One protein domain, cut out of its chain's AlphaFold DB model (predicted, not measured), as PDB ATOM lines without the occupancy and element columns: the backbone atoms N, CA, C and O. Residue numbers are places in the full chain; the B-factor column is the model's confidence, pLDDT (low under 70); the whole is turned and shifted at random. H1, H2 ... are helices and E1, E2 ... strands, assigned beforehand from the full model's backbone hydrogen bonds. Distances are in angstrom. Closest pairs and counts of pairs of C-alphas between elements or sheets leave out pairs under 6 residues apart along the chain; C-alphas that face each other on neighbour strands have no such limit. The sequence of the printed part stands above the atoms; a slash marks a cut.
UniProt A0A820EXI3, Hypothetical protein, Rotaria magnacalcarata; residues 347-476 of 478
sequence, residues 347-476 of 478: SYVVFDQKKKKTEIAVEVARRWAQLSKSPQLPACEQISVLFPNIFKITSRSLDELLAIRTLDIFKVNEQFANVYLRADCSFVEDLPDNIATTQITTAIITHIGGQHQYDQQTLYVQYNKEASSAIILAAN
ATOM      1  N   SER A 347     -38.907 -28.630 -27.015       95.50
ATOM      2  CA  SER A 347     -37.513 -28.490 -26.591       95.50
ATOM      3  C   SER A 347     -37.278 -27.114 -25.984       95.50
ATOM      4  O   SER A 347     -38.006 -26.167 -26.280       95.50
ATOM      5  N   TYR A 348     -36.235 -26.989 -25.170       96.00
ATOM      6  CA  TYR A 348     -35.865 -25.721 -24.549       96.00
ATOM      7  C   TYR A 348     -34.451 -25.312 -24.927       96.00
ATOM      8  O   TYR A 348     -33.535 -26.131 -24.944       96.00
ATOM      9  N   VAL A 349     -34.282 -24.026 -25.215       95.62
ATOM     10  CA  VAL A 349     -32.992 -23.400 -25.499       95.62
ATOM     11  C   VAL A 349     -32.679 -22.428 -24.375       95.62
ATOM     12  O   VAL A 349     -33.447 -21.502 -24.115       95.62
ATOM     13  N   VAL A 350     -31.549 -22.646 -23.709       94.38
ATOM     14  CA  VAL A 350     -31.142 -21.913 -22.509       94.38
ATOM     15  C   VAL A 350     -29.830 -21.182 -22.768       94.38
ATOM     16  O   VAL A 350     -28.793 -21.811 -22.977       94.38
ATOM     17  N   PHE A 351     -29.867 -19.852 -22.727       93.12
ATOM     18  CA  PHE A 351     -28.686 -18.998 -22.867       93.12
ATOM     19  C   PHE A 351     -28.033 -18.691 -21.511       93.12
ATOM     20  O   PHE A 351     -28.710 -18.617 -20.481       93.12
ATOM     21  N   ASP A 352     -26.716 -18.458 -21.519       84.56
ATOM     22  CA  ASP A 352     -25.967 -18.013 -20.335       84.56
ATOM     23  C   ASP A 352     -26.363 -16.581 -19.929       84.56
ATOM     24  O   ASP A 352     -26.194 -15.626 -20.691       84.56
ATOM     25  N   GLN A 353     -26.821 -16.427 -18.686       76.31
ATOM     26  CA  GLN A 353     -27.226 -15.148 -18.093       76.31
ATOM     27  C   GLN A 353     -26.094 -14.123 -17.979       76.31
ATOM     28  O   GLN A 353     -26.353 -12.926 -17.866       76.31
ATOM     29  N   LYS A 354     -24.826 -14.554 -17.984       71.00
ATOM     30  CA  LYS A 354     -23.679 -13.644 -17.830       71.00
ATOM     31  C   LYS A 354     -23.548 -12.664 -18.999       71.00
ATOM     32  O   LYS A 354     -22.845 -11.658 -18.881       71.00
ATOM     33  N   LYS A 355     -24.204 -12.933 -20.133       69.06
ATOM     34  CA  LYS A 355     -24.198 -12.057 -21.308       69.06
ATOM     35  C   LYS A 355     -25.401 -11.111 -21.273       69.06
ATOM     36  O   LYS A 355     -26.544 -11.535 -21.224       69.06
ATOM     37  N   LYS A 356     -25.137  -9.802 -21.365       58.66
ATOM     38  CA  LYS A 356     -26.162  -8.737 -21.278       58.66
ATOM     39  C   LYS A 356     -27.147  -8.677 -22.450       58.66
ATOM     40  O   LYS A 356     -28.138  -7.963 -22.361       58.66
ATOM     41  N   LYS A 357     -26.855  -9.340 -23.571       67.56
ATOM     42  CA  LYS A 357     -27.737  -9.307 -24.737       67.56
ATOM     43  C   LYS A 357     -28.781 -10.410 -24.590       67.56
ATOM     44  O   LYS A 357     -28.421 -11.578 -24.550       67.56
ATOM     45  N   THR A 358     -30.045 -10.025 -24.511       70.00
ATOM     46  CA  THR A 358     -31.171 -10.957 -24.544       70.00
ATOM     47  C   THR A 358     -31.485 -11.265 -26.001       70.00
ATOM     48  O   THR A 358     -31.660 -10.350 -26.810       70.00
ATOM     49  N   GLU A 359     -31.492 -12.545 -26.354       81.25
ATOM     50  CA  GLU A 359     -31.941 -12.973 -27.675       81.25
ATOM     51  C   GLU A 359     -33.462 -12.832 -27.788       81.25
ATOM     52  O   GLU A 359     -34.174 -12.756 -26.790       81.25
ATOM     53  N   ILE A 360     -33.971 -12.757 -29.014       88.25
ATOM     54  CA  ILE A 360     -35.411 -12.680 -29.274       88.25
ATOM     55  C   ILE A 360     -35.893 -13.995 -29.880       88.25
ATOM     56  O   ILE A 360     -35.193 -14.608 -30.688       88.25
ATOM     57  N   ALA A 361     -37.110 -14.409 -29.528       91.88
ATOM     58  CA  ALA A 361     -37.656 -15.717 -29.898       91.88
ATOM     59  C   ALA A 361     -37.610 -15.996 -31.414       91.88
ATOM     60  O   ALA A 361     -37.289 -17.108 -31.831       91.88
ATOM     61  N   VAL A 362     -37.842 -14.971 -32.242       94.44
ATOM     62  CA  VAL A 362     -37.787 -15.065 -33.713       94.44
ATOM     63  C   VAL A 362     -36.407 -15.500 -34.212       94.44
ATOM     64  O   VAL A 362     -36.301 -16.314 -35.126       94.44
ATOM     65  N   GLU A 363     -35.340 -14.991 -33.605       95.12
ATOM     66  CA  GLU A 363     -33.974 -15.283 -34.032       95.12
ATOM     67  C   GLU A 363     -33.538 -16.687 -33.589       95.12
ATOM     68  O   GLU A 363     -32.899 -17.418 -34.350       95.12
ATOM     69  N   VAL A 364     -33.992 -17.121 -32.409       95.81
ATOM     70  CA  VAL A 364     -33.846 -18.509 -31.950       95.81
ATOM     71  C   VAL A 364     -34.583 -19.471 -32.893       95.81
ATOM     72  O   VAL A 364     -33.998 -20.460 -33.339       95.81
ATOM     73  N   ALA A 365     -35.827 -19.153 -33.275       96.19
ATOM     74  CA  ALA A 365     -36.611 -19.949 -34.222       96.19
ATOM     75  C   ALA A 365     -35.936 -20.037 -35.596       96.19
ATOM     76  O   ALA A 365     -35.861 -21.113 -36.191       96.19
ATOM     77  N   ARG A 366     -35.403 -18.914 -36.093       95.88
ATOM     78  CA  ARG A 366     -34.693 -18.847 -37.375       95.88
ATOM     79  C   ARG A 366     -33.457 -19.728 -37.368       95.88
ATOM     80  O   ARG A 366     -33.230 -20.476 -38.321       95.88
ATOM     81  N   ARG A 367     -32.680 -19.682 -36.285       95.62
ATOM     82  CA  ARG A 367     -31.507 -20.541 -36.134       95.62
ATOM     83  C   ARG A 367     -31.887 -22.016 -36.064       95.62
ATOM     84  O   ARG A 367     -31.242 -22.831 -36.721       95.62
ATOM     85  N   TRP A 368     -32.940 -22.349 -35.321       96.12
ATOM     86  CA  TRP A 368     -33.456 -23.712 -35.235       96.12
ATOM     87  C   TRP A 368     -33.879 -24.256 -36.602       96.12
ATOM     88  O   TRP A 368     -33.434 -25.331 -37.001       96.12
ATOM     89  N   ALA A 369     -34.684 -23.497 -37.353       95.31
ATOM     90  CA  ALA A 369     -35.132 -23.876 -38.693       95.31
ATOM     91  C   ALA A 369     -33.952 -24.061 -39.657       95.31
ATOM     92  O   ALA A 369     -33.899 -25.038 -40.398       95.31
ATOM     93  N   GLN A 370     -32.957 -23.167 -39.601       94.50
ATOM     94  CA  GLN A 370     -31.751 -23.270 -40.424       94.50
ATOM     95  C   GLN A 370     -30.984 -24.574 -40.159       94.50
ATOM     96  O   GLN A 370     -30.546 -25.236 -41.098       94.50
ATOM     97  N   LEU A 371     -30.805 -24.930 -38.887       94.25
ATOM     98  CA  LEU A 371     -30.044 -26.110 -38.476       94.25
ATOM     99  C   LEU A 371     -30.784 -27.418 -38.774       94.25
ATOM    100  O   LEU A 371     -30.180 -28.375 -39.250       94.25
ATOM    101  N   SER A 372     -32.096 -27.430 -38.553       93.31
ATOM    102  CA  SER A 372     -32.966 -28.567 -38.871       93.31
ATOM    103  C   SER A 372     -33.311 -28.682 -40.359       93.31
ATOM    104  O   SER A 372     -33.929 -29.662 -40.766       93.31
ATOM    105  N   LYS A 373     -32.913 -27.698 -41.180       93.19
ATOM    106  CA  LYS A 373     -33.316 -27.559 -42.590       93.19
ATOM    107  C   LYS A 373     -34.841 -27.542 -42.758       93.19
ATOM    108  O   LYS A 373     -35.359 -27.973 -43.788       93.19
ATOM    109  N   SER A 374     -35.553 -27.044 -41.748       90.19
ATOM    110  CA  SER A 374     -37.004 -26.922 -41.795       90.19
ATOM    111  C   SER A 374     -37.394 -25.759 -42.714       90.19
ATOM    112  O   SER A 374     -36.848 -24.660 -42.576       90.19
ATOM    113  N   PRO A 375     -38.341 -25.957 -43.649       88.69
ATOM    114  CA  PRO A 375     -38.782 -24.908 -44.564       88.69
ATOM    115  C   PRO A 375     -39.590 -23.807 -43.865       88.69
ATOM    116  O   PRO A 375     -39.854 -22.768 -44.465       88.69
ATOM    117  N   GLN A 376     -40.022 -24.027 -42.622       89.56
ATOM    118  CA  GLN A 376     -40.873 -23.100 -41.895       89.56
ATOM    119  C   GLN A 376     -40.372 -22.913 -40.454       89.56
ATOM    120  O   GLN A 376     -39.857 -23.837 -39.832       89.56
ATOM    121  N   LEU A 377     -40.549 -21.713 -39.895       92.56
ATOM    122  CA  LEU A 377     -40.061 -21.383 -38.549       92.56
ATOM    123  C   LEU A 377     -40.840 -22.143 -37.467       92.56
ATOM    124  O   LEU A 377     -42.064 -22.027 -37.444       92.56
ATOM    125  N   PRO A 378     -40.207 -22.899 -36.556       94.12
ATOM    126  CA  PRO A 378     -40.935 -23.537 -35.461       94.12
ATOM    127  C   PRO A 378     -41.598 -22.482 -34.566       94.12
ATOM    128  O   PRO A 378     -41.153 -21.331 -34.512       94.12
ATOM    129  N   ALA A 379     -42.643 -22.878 -33.835       95.44
ATOM    130  CA  ALA A 379     -43.184 -22.015 -32.793       95.44
ATOM    131  C   ALA A 379     -42.120 -21.854 -31.701       95.44
ATOM    132  O   ALA A 379     -41.583 -22.848 -31.208       95.44
ATOM    133  N   CYS A 380     -41.797 -20.609 -31.362       97.31
ATOM    134  CA  CYS A 380     -40.773 -20.270 -30.386       97.31
ATOM    135  C   CYS A 380     -41.273 -19.129 -29.509       97.31
ATOM    136  O   CYS A 380     -41.683 -18.088 -30.025       97.31
ATOM    137  N   GLU A 381     -41.212 -19.317 -28.198       95.25
ATOM    138  CA  GLU A 381     -41.638 -18.325 -27.218       95.25
ATOM    139  C   GLU A 381     -40.635 -18.234 -26.071       95.25
ATOM    140  O   GLU A 381     -40.021 -19.226 -25.676       95.25
ATOM    141  N   GLN A 382     -40.456 -17.030 -25.531       95.25
ATOM    142  CA  GLN A 382     -39.765 -16.867 -24.257       95.25
ATOM    143  C   GLN A 382     -40.686 -17.403 -23.162       95.25
ATOM    144  O   GLN A 382     -41.825 -16.951 -23.050       95.25
ATOM    145  N   ILE A 383     -40.205 -18.351 -22.358       93.56
ATOM    146  CA  ILE A 383     -41.088 -19.103 -21.457       93.56
ATOM    147  C   ILE A 383     -41.668 -18.237 -20.333       93.56
ATOM    148  O   ILE A 383     -42.776 -18.471 -19.862       93.56
ATOM    149  N   SER A 384     -40.907 -17.242 -19.875       92.38
ATOM    150  CA  SER A 384     -41.315 -16.353 -18.793       92.38
ATOM    151  C   SER A 384     -40.493 -15.071 -18.804       92.38
ATOM    152  O   SER A 384     -39.309 -15.069 -19.148       92.38
ATOM    153  N   VAL A 385     -41.102 -13.968 -18.372       90.06
ATOM    154  CA  VAL A 385     -40.398 -12.701 -18.120       90.06
ATOM    155  C   VAL A 385     -39.413 -12.803 -16.952       90.06
ATOM    156  O   VAL A 385     -38.423 -12.081 -16.937       90.06
ATOM    157  N   LEU A 386     -39.642 -13.732 -16.014       91.75
ATOM    158  CA  LEU A 386     -38.750 -13.996 -14.876       91.75
ATOM    159  C   LEU A 386     -37.497 -14.785 -15.278       91.75
ATOM    160  O   LEU A 386     -36.504 -14.782 -14.549       91.75
ATOM    161  N   PHE A 387     -37.547 -15.451 -16.436       91.75
ATOM    162  CA  PHE A 387     -36.481 -16.290 -16.978       91.75
ATOM    163  C   PHE A 387     -36.247 -15.961 -18.465       91.75
ATOM    164  O   PHE A 387     -36.474 -16.801 -19.340       91.75
ATOM    165  N   PRO A 388     -35.804 -14.728 -18.786       92.00
ATOM    166  CA  PRO A 388     -35.777 -14.225 -20.160       92.00
ATOM    167  C   PRO A 388     -34.740 -14.899 -21.067       92.00
ATOM    168  O   PRO A 388     -34.741 -14.699 -22.276       92.00
ATOM    169  N   ASN A 389     -33.842 -15.699 -20.494       94.12
ATOM    170  CA  ASN A 389     -32.818 -16.457 -21.205       94.12
ATOM    171  C   ASN A 389     -33.288 -17.850 -21.665       94.12
ATOM    172  O   ASN A 389     -32.470 -18.605 -22.193       94.12
ATOM    173  N   ILE A 390     -34.557 -18.210 -21.437       95.38
ATOM    174  CA  ILE A 390     -35.098 -19.544 -21.722       95.38
ATOM    175  C   ILE A 390     -36.210 -19.449 -22.762       95.38
ATOM    176  O   ILE A 390     -37.222 -18.771 -22.567       95.38
ATOM    177  N   PHE A 391     -36.029 -20.185 -23.854       96.94
ATOM    178  CA  PHE A 391     -36.960 -20.234 -24.973       96.94
ATOM    179  C   PHE A 391     -37.512 -21.640 -25.132       96.94
ATOM    180  O   PHE A 391     -36.752 -22.607 -25.164       96.94
ATOM    181  N   LYS A 392     -38.830 -21.745 -25.264       97.56
ATOM    182  CA  LYS A 392     -39.529 -22.976 -25.613       97.56
ATOM    183  C   LYS A 392     -39.699 -23.035 -27.119       97.56
ATOM    184  O   LYS A 392     -40.177 -22.079 -27.724       97.56
ATOM    185  N   ILE A 393     -39.341 -24.166 -27.709       97.38
ATOM    186  CA  ILE A 393     -39.486 -24.447 -29.133       97.38
ATOM    187  C   ILE A 393     -40.398 -25.655 -29.289       97.38
ATOM    188  O   ILE A 393     -40.155 -26.699 -28.689       97.38
ATOM    189  N   THR A 394     -41.429 -25.522 -30.118       96.00
ATOM    190  CA  THR A 394     -42.283 -26.648 -30.516       96.00
ATOM    191  C   THR A 394     -41.916 -27.051 -31.936       96.00
ATOM    192  O   THR A 394     -42.180 -26.310 -32.890       96.00
ATOM    193  N   SER A 395     -41.258 -28.203 -32.070       94.56
ATOM    194  CA  SER A 395     -40.864 -28.744 -33.371       94.56
ATOM    195  C   SER A 395     -42.057 -29.330 -34.113       94.56
ATOM    196  O   SER A 395     -43.006 -29.837 -33.516       94.56
ATOM    197  N   ARG A 396     -42.008 -29.265 -35.441       90.69
ATOM    198  CA  ARG A 396     -43.121 -29.690 -36.307       90.69
ATOM    199  C   ARG A 396     -43.019 -31.152 -36.715       90.69
ATOM    200  O   ARG A 396     -44.012 -31.757 -37.106       90.69
ATOM    201  N   SER A 397     -41.811 -31.699 -36.669       92.06
ATOM    202  CA  SER A 397     -41.527 -33.081 -37.026       92.06
ATOM    203  C   SER A 397     -40.420 -33.646 -36.149       92.06
ATOM    204  O   SER A 397     -39.613 -32.916 -35.568       92.06
ATOM    205  N   LEU A 398     -40.377 -34.975 -36.068       92.06
ATOM    206  CA  LEU A 398     -39.308 -35.674 -35.366       92.06
ATOM    207  C   LEU A 398     -37.949 -35.449 -36.044       92.06
ATOM    208  O   LEU A 398     -36.941 -35.318 -35.354       92.06
ATOM    209  N   ASP A 399     -37.927 -35.338 -37.374       91.88
ATOM    210  CA  ASP A 399     -36.709 -35.095 -38.151       91.88
ATOM    211  C   ASP A 399     -36.013 -33.789 -37.746       91.88
ATOM    212  O   ASP A 399     -34.783 -33.737 -37.708       91.88
ATOM    213  N   GLU A 400     -36.779 -32.755 -37.373       93.31
ATOM    214  CA  GLU A 400     -36.205 -31.518 -36.839       93.31
ATOM    215  C   GLU A 400     -35.412 -31.785 -35.555       93.31
ATOM    216  O   GLU A 400     -34.265 -31.354 -35.444       93.31
ATOM    217  N   LEU A 401     -35.988 -32.535 -34.607       92.94
ATOM    218  CA  LEU A 401     -35.311 -32.886 -33.356       92.94
ATOM    219  C   LEU A 401     -34.076 -33.751 -33.602       92.94
ATOM    220  O   LEU A 401     -33.035 -33.523 -32.990       92.94
ATOM    221  N   LEU A 402     -34.173 -34.730 -34.504       92.00
ATOM    222  CA  LEU A 402     -33.065 -35.625 -34.833       92.00
ATOM    223  C   LEU A 402     -31.896 -34.870 -35.476       92.00
ATOM    224  O   LEU A 402     -30.745 -35.157 -35.155       92.00
ATOM    225  N   ALA A 403     -32.175 -33.876 -36.323       92.44
ATOM    226  CA  ALA A 403     -31.150 -33.002 -36.884       92.44
ATOM    227  C   ALA A 403     -30.452 -32.168 -35.797       92.44
ATOM    228  O   ALA A 403     -29.222 -32.120 -35.753       92.44
ATOM    229  N   ILE A 404     -31.221 -31.555 -34.889       92.56
ATOM    230  CA  ILE A 404     -30.661 -30.760 -33.785       92.56
ATOM    231  C   ILE A 404     -29.859 -31.625 -32.809       92.56
ATOM    232  O   ILE A 404     -28.803 -31.195 -32.357       92.56
ATOM    233  N   ARG A 405     -30.302 -32.854 -32.528       89.25
ATOM    234  CA  ARG A 405     -29.601 -33.803 -31.647       89.25
ATOM    235  C   ARG A 405     -28.148 -34.036 -32.063       89.25
ATOM    236  O   ARG A 405     -27.294 -34.235 -31.211       89.25
ATOM    237  N   THR A 406     -27.865 -34.038 -33.364       85.88
ATOM    238  CA  THR A 406     -26.506 -34.280 -33.878       85.88
ATOM    239  C   THR A 406     -25.567 -33.082 -33.763       85.88
ATOM    240  O   THR A 406     -24.425 -33.161 -34.207       85.88
ATOM    241  N   LEU A 407     -26.034 -31.962 -33.212       85.88
ATOM    242  CA  LEU A 407     -25.230 -30.759 -33.085       85.88
ATOM    243  C   LEU A 407     -24.444 -30.757 -31.782       85.88
ATOM    244  O   LEU A 407     -25.015 -30.865 -30.703       85.88
ATOM    245  N   ASP A 408     -23.152 -30.474 -31.896       80.88
ATOM    246  CA  ASP A 408     -22.298 -30.263 -30.727       80.88
ATOM    247  C   ASP A 408     -22.582 -28.916 -30.045       80.88
ATOM    248  O   ASP A 408     -22.354 -28.745 -28.849       80.88
ATOM    249  N   ILE A 409     -23.022 -27.916 -30.822       86.00
ATOM    250  CA  ILE A 409     -23.130 -26.529 -30.368       86.00
ATOM    251  C   ILE A 409     -24.360 -25.845 -30.969       86.00
ATOM    252  O   ILE A 409     -24.480 -25.702 -32.190       86.00
ATOM    253  N   PHE A 410     -25.208 -25.288 -30.102       92.00
ATOM    254  CA  PHE A 410     -26.249 -24.344 -30.496       92.00
ATOM    255  C   PHE A 410     -25.802 -22.908 -30.223       92.00
ATOM    256  O   PHE A 410     -25.382 -22.554 -29.120       92.00
ATOM    257  N   LYS A 411     -25.864 -22.064 -31.257       91.88
ATOM    258  CA  LYS A 411     -25.365 -20.688 -31.204       91.88
ATOM    259  C   LYS A 411     -26.272 -19.741 -31.972       91.88
ATOM    260  O   LYS A 411     -26.569 -20.003 -33.140       91.88
ATOM    261  N   VAL A 412     -26.631 -18.633 -31.334       92.44
ATOM    262  CA  VAL A 412     -27.433 -17.535 -31.887       92.44
ATOM    263  C   VAL A 412     -26.696 -16.232 -31.609       92.44
ATOM    264  O   VAL A 412     -26.308 -15.997 -30.473       92.44
ATOM    265  N   ASN A 413     -26.450 -15.405 -32.631       88.12
ATOM    266  CA  ASN A 413     -25.806 -14.091 -32.485       88.12
ATOM    267  C   ASN A 413     -24.570 -14.054 -31.554       88.12
ATOM    268  O   ASN A 413     -24.467 -13.197 -30.676       88.12
ATOM    269  N   GLU A 414     -23.619 -14.975 -31.721       86.31
ATOM    270  CA  GLU A 414     -22.415 -15.053 -30.866       86.31
ATOM    271  C   GLU A 414     -22.642 -15.518 -29.411       86.31
ATOM    272  O   GLU A 414     -21.711 -15.578 -28.597       86.31
ATOM    273  N   GLN A 415     -23.861 -15.939 -29.083       89.88
ATOM    274  CA  GLN A 415     -24.212 -16.547 -27.808       89.88
ATOM    275  C   GLN A 415     -24.403 -18.051 -27.940       89.88
ATOM    276  O   GLN A 415     -25.096 -18.524 -28.835       89.88
ATOM    277  N   PHE A 416     -23.770 -18.787 -27.032       91.12
ATOM    278  CA  PHE A 416     -23.946 -20.224 -26.903       91.12
ATOM    279  C   PHE A 416     -25.178 -20.496 -26.050       91.12
ATOM    280  O   PHE A 416     -25.428 -19.766 -25.086       91.12
ATOM    281  N   ALA A 417     -25.912 -21.540 -26.408       92.38
ATOM    282  CA  ALA A 417     -27.036 -22.025 -25.634       92.38
ATOM    283  C   ALA A 417     -26.963 -23.539 -25.470       92.38
ATOM    284  O   ALA A 417     -26.499 -24.249 -26.366       92.38
ATOM    285  N   ASN A 418     -27.480 -24.010 -24.344       92.31
ATOM    286  CA  ASN A 418     -27.742 -25.421 -24.118       92.31
ATOM    287  C   ASN A 418     -29.127 -25.762 -24.661       92.31
ATOM    288  O   ASN A 418     -30.060 -24.963 -24.538       92.31
ATOM    289  N   VAL A 419     -29.254 -26.943 -25.263       93.38
ATOM    290  CA  VAL A 419     -30.516 -27.431 -25.824       93.38
ATOM    291  C   VAL A 419     -30.964 -28.654 -25.045       93.38
ATOM    292  O   VAL A 419     -30.251 -29.649 -24.990       93.38
ATOM    293  N   TYR A 420     -32.169 -28.578 -24.495       92.94
ATOM    294  CA  TYR A 420     -32.837 -29.665 -23.790       92.94
ATOM    295  C   TYR A 420     -33.942 -30.198 -24.701       92.94
ATOM    296  O   TYR A 420     -35.023 -29.611 -24.798       92.94
ATOM    297  N   LEU A 421     -33.631 -31.258 -25.449       92.50
ATOM    298  CA  LEU A 421     -34.564 -31.892 -26.382       92.50
ATOM    299  C   LEU A 421     -35.603 -32.711 -25.619       92.50
ATOM    300  O   LEU A 421     -35.233 -33.440 -24.704       92.50
ATOM    301  N   ARG A 422     -36.877 -32.640 -26.033       92.62
ATOM    302  CA  ARG A 422     -37.971 -33.436 -25.433       92.62
ATOM    303  C   ARG A 422     -37.977 -33.350 -23.904       92.62
ATOM    304  O   ARG A 422     -38.078 -34.359 -23.214       92.62
ATOM    305  N   ALA A 423     -37.846 -32.127 -23.404       90.88
ATOM    306  CA  ALA A 423     -37.829 -31.858 -21.980       90.88
ATOM    307  C   ALA A 423     -39.178 -31.350 -21.482       90.88
ATOM    308  O   ALA A 423     -39.922 -30.698 -22.218       90.88
ATOM    309  N   ASP A 424     -39.451 -31.624 -20.216       89.81
ATOM    310  CA  ASP A 424     -40.535 -31.036 -19.449       89.81
ATOM    311  C   ASP A 424     -40.053 -29.768 -18.746       89.81
ATOM    312  O   ASP A 424     -38.863 -29.596 -18.473       89.81
ATOM    313  N   CYS A 425     -40.988 -28.867 -18.457       92.94
ATOM    314  CA  CYS A 425     -40.726 -27.620 -17.749       92.94
ATOM    315  C   CYS A 425     -41.659 -27.505 -16.549       92.94
ATOM    316  O   CYS A 425     -42.865 -27.715 -16.668       92.94
ATOM    317  N   SER A 426     -41.098 -27.171 -15.392       91.69
ATOM    318  CA  SER A 426     -41.835 -26.958 -14.149       91.69
ATOM    319  C   SER A 426     -41.378 -25.681 -13.460       91.69
ATOM    320  O   SER A 426     -40.199 -25.324 -13.505       91.69
ATOM    321  N   PHE A 427     -42.318 -25.017 -12.793       91.88
ATOM    322  CA  PHE A 427     -42.065 -23.845 -11.964       91.88
ATOM    323  C   PHE A 427     -42.247 -24.204 -10.495       91.88
ATOM    324  O   PHE A 427     -43.157 -24.949 -10.136       91.88
ATOM    325  N   VAL A 428     -41.370 -23.665  -9.657       89.31
ATOM    326  CA  VAL A 428     -41.476 -23.729  -8.201       89.31
ATOM    327  C   VAL A 428     -41.515 -22.299  -7.699       89.31
ATOM    328  O   VAL A 428     -40.584 -21.540  -7.953       89.31
ATOM    329  N   GLU A 429     -42.588 -21.941  -7.016       90.06
ATOM    330  CA  GLU A 429     -42.818 -20.605  -6.465       90.06
ATOM    331  C   GLU A 429     -42.618 -20.624  -4.941       90.06
ATOM    332  O   GLU A 429     -42.360 -21.680  -4.353       90.06
ATOM    333  N   ASP A 430     -42.701 -19.452  -4.310       89.25
ATOM    334  CA  ASP A 430     -42.618 -19.272  -2.854       89.25
ATOM    335  C   ASP A 430     -41.342 -19.855  -2.206       89.25
ATOM    336  O   ASP A 430     -41.344 -20.345  -1.072       89.25
ATOM    337  N   LEU A 431     -40.215 -19.803  -2.926       87.56
ATOM    338  CA  LEU A 431     -38.929 -20.296  -2.440       87.56
ATOM    339  C   LEU A 431     -38.299 -19.343  -1.411       87.56
ATOM    340  O   LEU A 431     -38.236 -18.140  -1.660       87.56
ATOM    341  N   PRO A 432     -37.727 -19.859  -0.307       84.12
ATOM    342  CA  PRO A 432     -37.109 -19.024   0.718       84.12
ATOM    343  C   PRO A 432     -35.938 -18.190   0.184       84.12
ATOM    344  O   PRO A 432     -35.010 -18.732  -0.405       84.12
ATOM    345  N   ASP A 433     -35.898 -16.896   0.493       78.69
ATOM    346  CA  ASP A 433     -34.856 -15.983  -0.015       78.69
ATOM    347  C   ASP A 433     -33.438 -16.308   0.502       78.69
ATOM    348  O   ASP A 433     -32.425 -15.866  -0.050       78.69
ATOM    349  N   ASN A 434     -33.345 -17.096   1.578       82.19
ATOM    350  CA  ASN A 434     -32.089 -17.521   2.193       82.19
ATOM    351  C   ASN A 434     -31.534 -18.838   1.627       82.19
ATOM    352  O   ASN A 434     -30.506 -19.314   2.116       82.19
ATOM    353  N   ILE A 435     -32.174 -19.425   0.612       82.62
ATOM    354  CA  ILE A 435     -31.722 -20.676   0.008       82.62
ATOM    355  C   ILE A 435     -30.728 -20.415  -1.134       82.62
ATOM    356  O   ILE A 435     -30.881 -19.516  -1.970       82.62
ATOM    357  N   ALA A 436     -29.658 -21.202  -1.186       82.81
ATOM    358  CA  ALA A 436     -28.749 -21.194  -2.323       82.81
ATOM    359  C   ALA A 436     -29.342 -22.004  -3.487       82.81
ATOM    360  O   ALA A 436     -29.957 -23.048  -3.275       82.81
ATOM    361  N   THR A 437     -29.074 -21.594  -4.731       77.38
ATOM    362  CA  THR A 437     -29.465 -22.361  -5.930       77.38
ATOM    363  C   THR A 437     -28.983 -23.808  -5.851       77.38
ATOM    364  O   THR A 437     -29.728 -24.721  -6.175       77.38
ATOM    365  N   THR A 438     -27.775 -24.040  -5.330       80.88
ATOM    366  CA  THR A 438     -27.220 -25.387  -5.131       80.88
ATOM    367  C   THR A 438     -28.032 -26.232  -4.155       80.88
ATOM    368  O   THR A 438     -28.155 -27.434  -4.366       80.88
ATOM    369  N   GLN A 439     -28.611 -25.631  -3.113       83.19
ATOM    370  CA  GLN A 439     -29.473 -26.332  -2.160       83.19
ATOM    371  C   GLN A 439     -30.809 -26.705  -2.806       83.19
ATOM    372  O   GLN A 439     -31.247 -27.839  -2.641       83.19
ATOM    373  N   ILE A 440     -31.403 -25.801  -3.599       79.75
ATOM    374  CA  ILE A 440     -32.612 -26.094  -4.387       79.75
ATOM    375  C   ILE A 440     -32.337 -27.241  -5.363       79.75
ATOM    376  O   ILE A 440     -33.044 -28.244  -5.355       79.75
ATOM    377  N   THR A 441     -31.274 -27.132  -6.162       78.38
ATOM    378  CA  THR A 441     -30.888 -28.164  -7.130       78.38
ATOM    379  C   THR A 441     -30.634 -29.506  -6.443       78.38
ATOM    380  O   THR A 441     -31.134 -30.526  -6.906       78.38
ATOM    381  N   THR A 442     -29.934 -29.517  -5.304       82.00
ATOM    382  CA  THR A 442     -29.677 -30.747  -4.532       82.00
ATOM    383  C   THR A 442     -30.970 -31.361  -4.001       82.00
ATOM    384  O   THR A 442     -31.147 -32.574  -4.095       82.00
ATOM    385  N   ALA A 443     -31.887 -30.546  -3.471       81.75
ATOM    386  CA  ALA A 443     -33.178 -31.016  -2.980       81.75
ATOM    387  C   ALA A 443     -34.016 -31.636  -4.108       81.75
ATOM    388  O   ALA A 443     -34.553 -32.728  -3.933       81.75
ATOM    389  N   ILE A 444     -34.054 -30.991  -5.280       77.38
ATOM    390  CA  ILE A 444     -34.736 -31.495  -6.479       77.38
ATOM    391  C   ILE A 444     -34.137 -32.837  -6.917       77.38
ATOM    392  O   ILE A 444     -34.865 -33.813  -7.049       77.38
ATOM    393  N   ILE A 445     -32.812 -32.922  -7.078       74.50
ATOM    394  CA  ILE A 445     -32.131 -34.159  -7.506       74.50
ATOM    395  C   ILE A 445     -32.382 -35.300  -6.515       74.50
ATOM    396  O   ILE A 445     -32.682 -36.423  -6.922       74.50
ATOM    397  N   THR A 446     -32.298 -35.004  -5.214       76.94
ATOM    398  CA  THR A 446     -32.550 -35.988  -4.153       76.94
ATOM    399  C   THR A 446     -33.979 -36.518  -4.233       76.94
ATOM    400  O   THR A 446     -34.201 -37.716  -4.074       76.94
ATOM    401  N   HIS A 447     -34.952 -35.646  -4.505       73.12
ATOM    402  CA  HIS A 447     -36.359 -36.026  -4.596       73.12
ATOM    403  C   HIS A 447     -36.682 -36.836  -5.858       73.12
ATOM    404  O   HIS A 447     -37.499 -37.749  -5.800       73.12
ATOM    405  N   ILE A 448     -36.005 -36.555  -6.976       68.19
ATOM    406  CA  ILE A 448     -36.159 -37.292  -8.244       68.19
ATOM    407  C   ILE A 448     -35.443 -38.666  -8.192       68.19
ATOM    408  O   ILE A 448     -35.518 -39.453  -9.128       68.19
ATOM    409  N   GLY A 449     -34.792 -39.016  -7.073       58.25
ATOM    410  CA  GLY A 449     -34.201 -40.344  -6.857       58.25
ATOM    411  C   GLY A 449     -32.799 -40.521  -7.449       58.25
ATOM    412  O   GLY A 449     -32.289 -41.639  -7.509       58.25
ATOM    413  N   GLY A 450     -32.139 -39.432  -7.855       56.53
ATOM    414  CA  GLY A 450     -30.780 -39.475  -8.384       56.53
ATOM    415  C   GLY A 450     -29.740 -39.638  -7.275       56.53
ATOM    416  O   GLY A 450     -29.321 -38.656  -6.672       56.53
ATOM    417  N   GLN A 451     -29.258 -40.863  -7.032       47.19
ATOM    418  CA  GLN A 451     -27.991 -41.078  -6.304       47.19
ATOM    419  C   GLN A 451     -26.751 -40.837  -7.184       47.19
ATOM    420  O   GLN A 451     -25.619 -40.906  -6.702       47.19
ATOM    421  N   HIS A 452     -26.954 -40.547  -8.471       52.47
ATOM    422  CA  HIS A 452     -25.894 -40.313  -9.440       52.47
ATOM    423  C   HIS A 452     -25.645 -38.825  -9.691       52.47
ATOM    424  O   HIS A 452     -26.497 -37.965  -9.472       52.47
ATOM    425  N   GLN A 453     -24.421 -38.543 -10.130       54.31
ATOM    426  CA  GLN A 453     -23.936 -37.221 -10.494       54.31
ATOM    427  C   GLN A 453     -24.885 -36.584 -11.520       54.31
ATOM    428  O   GLN A 453     -25.188 -37.185 -12.544       54.31
ATOM    429  N   TYR A 454     -25.362 -35.378 -11.217       64.31
ATOM    430  CA  TYR A 454     -26.217 -34.589 -12.100       64.31
ATOM    431  C   TYR A 454     -25.532 -34.328 -13.443       64.31
ATOM    432  O   TYR A 454     -24.434 -33.763 -13.476       64.31
ATOM    433  N   ASP A 455     -26.201 -34.704 -14.532       71.69
ATOM    434  CA  ASP A 455     -25.806 -34.310 -15.877       71.69
ATOM    435  C   ASP A 455     -26.517 -33.004 -16.258       71.69
ATOM    436  O   ASP A 455     -27.745 -32.914 -16.318       71.69
ATOM    437  N   GLN A 456     -25.724 -31.964 -16.528       72.25
ATOM    438  CA  GLN A 456     -26.245 -30.657 -16.934       72.25
ATOM    439  C   GLN A 456     -26.930 -30.693 -18.308       72.25
ATOM    440  O   GLN A 456     -27.582 -29.715 -18.678       72.25
ATOM    441  N   GLN A 457     -26.763 -31.778 -19.070       76.25
ATOM    442  CA  GLN A 457     -27.429 -31.995 -20.354       76.25
ATOM    443  C   GLN A 457     -28.878 -32.472 -20.196       76.25
ATOM    444  O   GLN A 457     -29.670 -32.325 -21.123       76.25
ATOM    445  N   THR A 458     -29.239 -33.011 -19.029       80.88
ATOM    446  CA  THR A 458     -30.495 -33.750 -18.840       80.88
ATOM    447  C   THR A 458     -31.424 -33.055 -17.857       80.88
ATOM    448  O   THR A 458     -32.639 -33.116 -17.999       80.88
ATOM    449  N   LEU A 459     -30.872 -32.295 -16.914       86.75
ATOM    450  CA  LEU A 459     -31.641 -31.468 -15.996       86.75
ATOM    451  C   LEU A 459     -31.049 -30.052 -15.980       86.75
ATOM    452  O   LEU A 459     -29.839 -29.872 -16.072       86.75
ATOM    453  N   TYR A 460     -31.878 -29.023 -15.849       90.31
ATOM    454  CA  TYR A 460     -31.465 -27.630 -15.668       90.31
ATOM    455  C   TYR A 460     -32.316 -26.980 -14.592       90.31
ATOM    456  O   TYR A 460     -33.536 -27.118 -14.598       90.31
ATOM    457  N   VAL A 461     -31.676 -26.250 -13.681       89.69
ATOM    458  CA  VAL A 461     -32.364 -25.520 -12.616       89.69
ATOM    459  C   VAL A 461     -31.854 -24.090 -12.591       89.69
ATOM    460  O   VAL A 461     -30.654 -23.849 -12.454       89.69
ATOM    461  N   GLN A 462     -32.775 -23.136 -12.671       90.25
ATOM    462  CA  GLN A 462     -32.475 -21.717 -12.533       90.25
ATOM    463  C   GLN A 462     -33.373 -21.102 -11.470       90.25
ATOM    464  O   GLN A 462     -34.592 -21.125 -11.589       90.25
ATOM    465  N   TYR A 463     -32.752 -20.517 -10.448       90.50
ATOM    466  CA  TYR A 463     -33.445 -19.838  -9.359       90.50
ATOM    467  C   TYR A 463     -33.357 -18.321  -9.531       90.50
ATOM    468  O   TYR A 463     -32.261 -17.766  -9.632       90.50
ATOM    469  N   ASN A 464     -34.511 -17.664  -9.548       89.69
ATOM    470  CA  ASN A 464     -34.657 -16.222  -9.468       89.69
ATOM    471  C   ASN A 464     -35.016 -15.842  -8.021       89.69
ATOM    472  O   ASN A 464     -36.149 -16.021  -7.581       89.69
ATOM    473  N   LYS A 465     -34.024 -15.315  -7.295       87.88
ATOM    474  CA  LYS A 465     -34.160 -14.898  -5.892       87.88
ATOM    475  C   LYS A 465     -35.142 -13.753  -5.698       87.88
ATOM    476  O   LYS A 465     -35.873 -13.756  -4.725       87.88
ATOM    477  N   GLU A 466     -35.149 -12.787  -6.611       88.44
ATOM    478  CA  GLU A 466     -35.997 -11.592  -6.497       88.44
ATOM    479  C   GLU A 466     -37.481 -11.941  -6.627       88.44
ATOM    480  O   GLU A 466     -38.327 -11.298  -6.014       88.44
ATOM    481  N   ALA A 467     -37.785 -12.968  -7.417       89.56
ATOM    482  CA  ALA A 467     -39.136 -13.470  -7.614       89.56
ATOM    483  C   ALA A 467     -39.471 -14.683  -6.731       89.56
ATOM    484  O   ALA A 467     -40.517 -15.293  -6.941       89.56
ATOM    485  N   SER A 468     -38.573 -15.090  -5.824       90.12
ATOM    486  CA  SER A 468     -38.717 -16.294  -4.992       90.12
ATOM    487  C   SER A 468     -39.174 -17.519  -5.806       90.12
ATOM    488  O   SER A 468     -39.986 -18.320  -5.357       90.12
ATOM    489  N   SER A 469     -38.667 -17.656  -7.037       91.25
ATOM    490  CA  SER A 469     -39.171 -18.623  -8.021       91.25
ATOM    491  C   SER A 469     -38.035 -19.339  -8.741       91.25
ATOM    492  O   SER A 469     -37.037 -18.721  -9.111       91.25
ATOM    493  N   ALA A 470     -38.182 -20.634  -9.003       91.00
ATOM    494  CA  ALA A 470     -37.259 -21.424  -9.806       91.00
ATOM    495  C   ALA A 470     -37.963 -22.073 -10.997       91.00
ATOM    496  O   ALA A 470     -39.137 -22.425 -10.933       91.00
ATOM    497  N   ILE A 471     -37.207 -22.260 -12.072       92.12
ATOM    498  CA  ILE A 471     -37.602 -23.050 -13.234       92.12
ATOM    499  C   ILE A 471     -36.724 -24.294 -13.318       92.12
ATOM    500  O   ILE A 471     -35.513 -24.236 -13.076       92.12
ATOM    501  N   ILE A 472     -37.358 -25.411 -13.655       91.88
ATOM    502  CA  ILE A 472     -36.746 -26.728 -13.788       91.88
ATOM    503  C   ILE A 472     -37.046 -27.227 -15.194       91.88
ATOM    504  O   ILE A 472     -38.211 -27.287 -15.580       91.88
ATOM    505  N   LEU A 473     -36.006 -27.591 -15.943       92.06
ATOM    506  CA  LEU A 473     -36.136 -28.294 -17.216       92.06
ATOM    507  C   LEU A 473     -35.582 -29.701 -17.048       92.06
ATOM    508  O   LEU A 473     -34.445 -29.837 -16.604       92.06
ATOM    509  N   ALA A 474     -36.355 -30.722 -17.399       87.69
ATOM    510  CA  ALA A 474     -35.953 -32.120 -17.279       87.69
ATOM    511  C   ALA A 474     -36.166 -32.834 -18.615       87.69
ATOM    512  O   ALA A 474     -37.295 -32.987 -19.064       87.69
ATOM    513  N   ALA A 475     -35.085 -33.235 -19.274       84.56
ATOM    514  CA  ALA A 475     -35.121 -34.084 -20.453       84.56
ATOM    515  C   ALA A 475     -35.201 -35.551 -20.025       84.56
ATOM    516  O   ALA A 475     -34.435 -35.980 -19.164       84.56
ATOM    517  N   ASN A 476     -36.047 -36.342 -20.690       66.50
ATOM    518  CA  ASN A 476     -36.174 -37.791 -20.453       66.50
ATOM    519  C   ASN A 476     -34.963 -38.618 -20.932       66.50
ATOM    520  O   ASN A 476     -35.059 -39.824 -21.126       66.50
TER     521      ASN A 476
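This is residues 347 to 476 of the 478 residues of the protein "Hypothetical protein" of Rotaria magnacalcarata (UniProt A0A820EXI3). Two antiparallel sheets stand partly face to face with their strands crossed, and each has a helix on its far side: a strongly twisted five-stranded sheet curls round H1, and H3 lies over a three-stranded sheet. These four layers, H1, large sheet, small sheet and H3, follow each other along the longest axis, and H2 packs at one end of H1. The printed part has 130 residues, in the order E1 H1 E2 E3 H2 E4 E5 E6 H3 E7 E8, of mixed class; the sheets run E2 E3 E1 E5 E4 and E6 E8 E7. It is compact, with a radius of gyration of the C-alphas of 15.2 A and spans of 47 by 32 by 22 A.

E1, residues 347 to 351, begins at C-alpha 347 at (-37.513, -28.490, -26.591) and measures 13.5 A. H1, residues 361 to 372, measures 16.4 A. E2, residues 379 to 382, and E3, residues 390 to 394, form a hairpin. H2 is residues 398 to 405, 10.6 A. E4, residues 410 to 412, and E5, residues 415 to 421 and 18.6 A long, form another hairpin. E6, residues 423 to 428, measures 16.4 A. H3, residues 437 to 447, begins at C-alpha 437 at (-29.465, -22.361, -5.930) and measures 15.4 A. E7, residues 459 to 464, 16.9 A, and E8, residues 469 to 475, 20.2 A, form a third hairpin, ending at C-alpha 475 at (-35.121, -34.084, -20.453).

In the large sheet, N 349 of E1 and O 391 of E3 are 2.8 A apart, N 381 of E2 and O 392 of E3 3.0 A, N 350 of E1 and O 418 of E5 2.9 A, and N 417 of E5 and O 410 of E4 2.9 A, each within hydrogen-bond range. E5 is staggered, pairing with E4 over residues 415 to 417 and with E1 over 417 to 421. E1, H1 and E2 form a split strand-helix-strand unit, two strands running the same way with E3 between them, and its crossover is right-handed; E6, H3 and E7, with E8 between the strands, form another right-handed one. H1 is on the large sheet; its closest C-alphas to E2 are those of Ala 361 and Glu 381, 5.5 A. H1 touches H2 with residues 368 to 372 alone, about perpendicular at 86 degrees, closest at the C-alphas of Ser 372 and Glu 400, 4.8 A. The two sheets form a sandwich, two sheets face to face, their strands at 47 degrees and the facing parts 9.6 A centre to centre. In the small sheet, N 426 of E6 and O 472 of E8 are 2.9 A apart, and N 462 of E7 and O 471 of E8 3.0 A, both within hydrogen-bond range. H3 is on this sheet at a height of 9.2 A, slantwise to the strands at 43 degrees to E7 on the local plane; its closest C-alphas to E7 are those of Thr 437 and Tyr 463, 5.8 A. In H1, H2 and H3 every O i to N i+4 pair is within hydrogen-bond range.

The two C-alphas farthest apart are those of Pro 375 and Asn 434, 47.8 A. The printed part has no cut. The link from H3 to E7, 11 residues, is long. Mean pLDDT of the printed part is 86.6; residues 355 to 357, 448 to 454 and 476 are under 70.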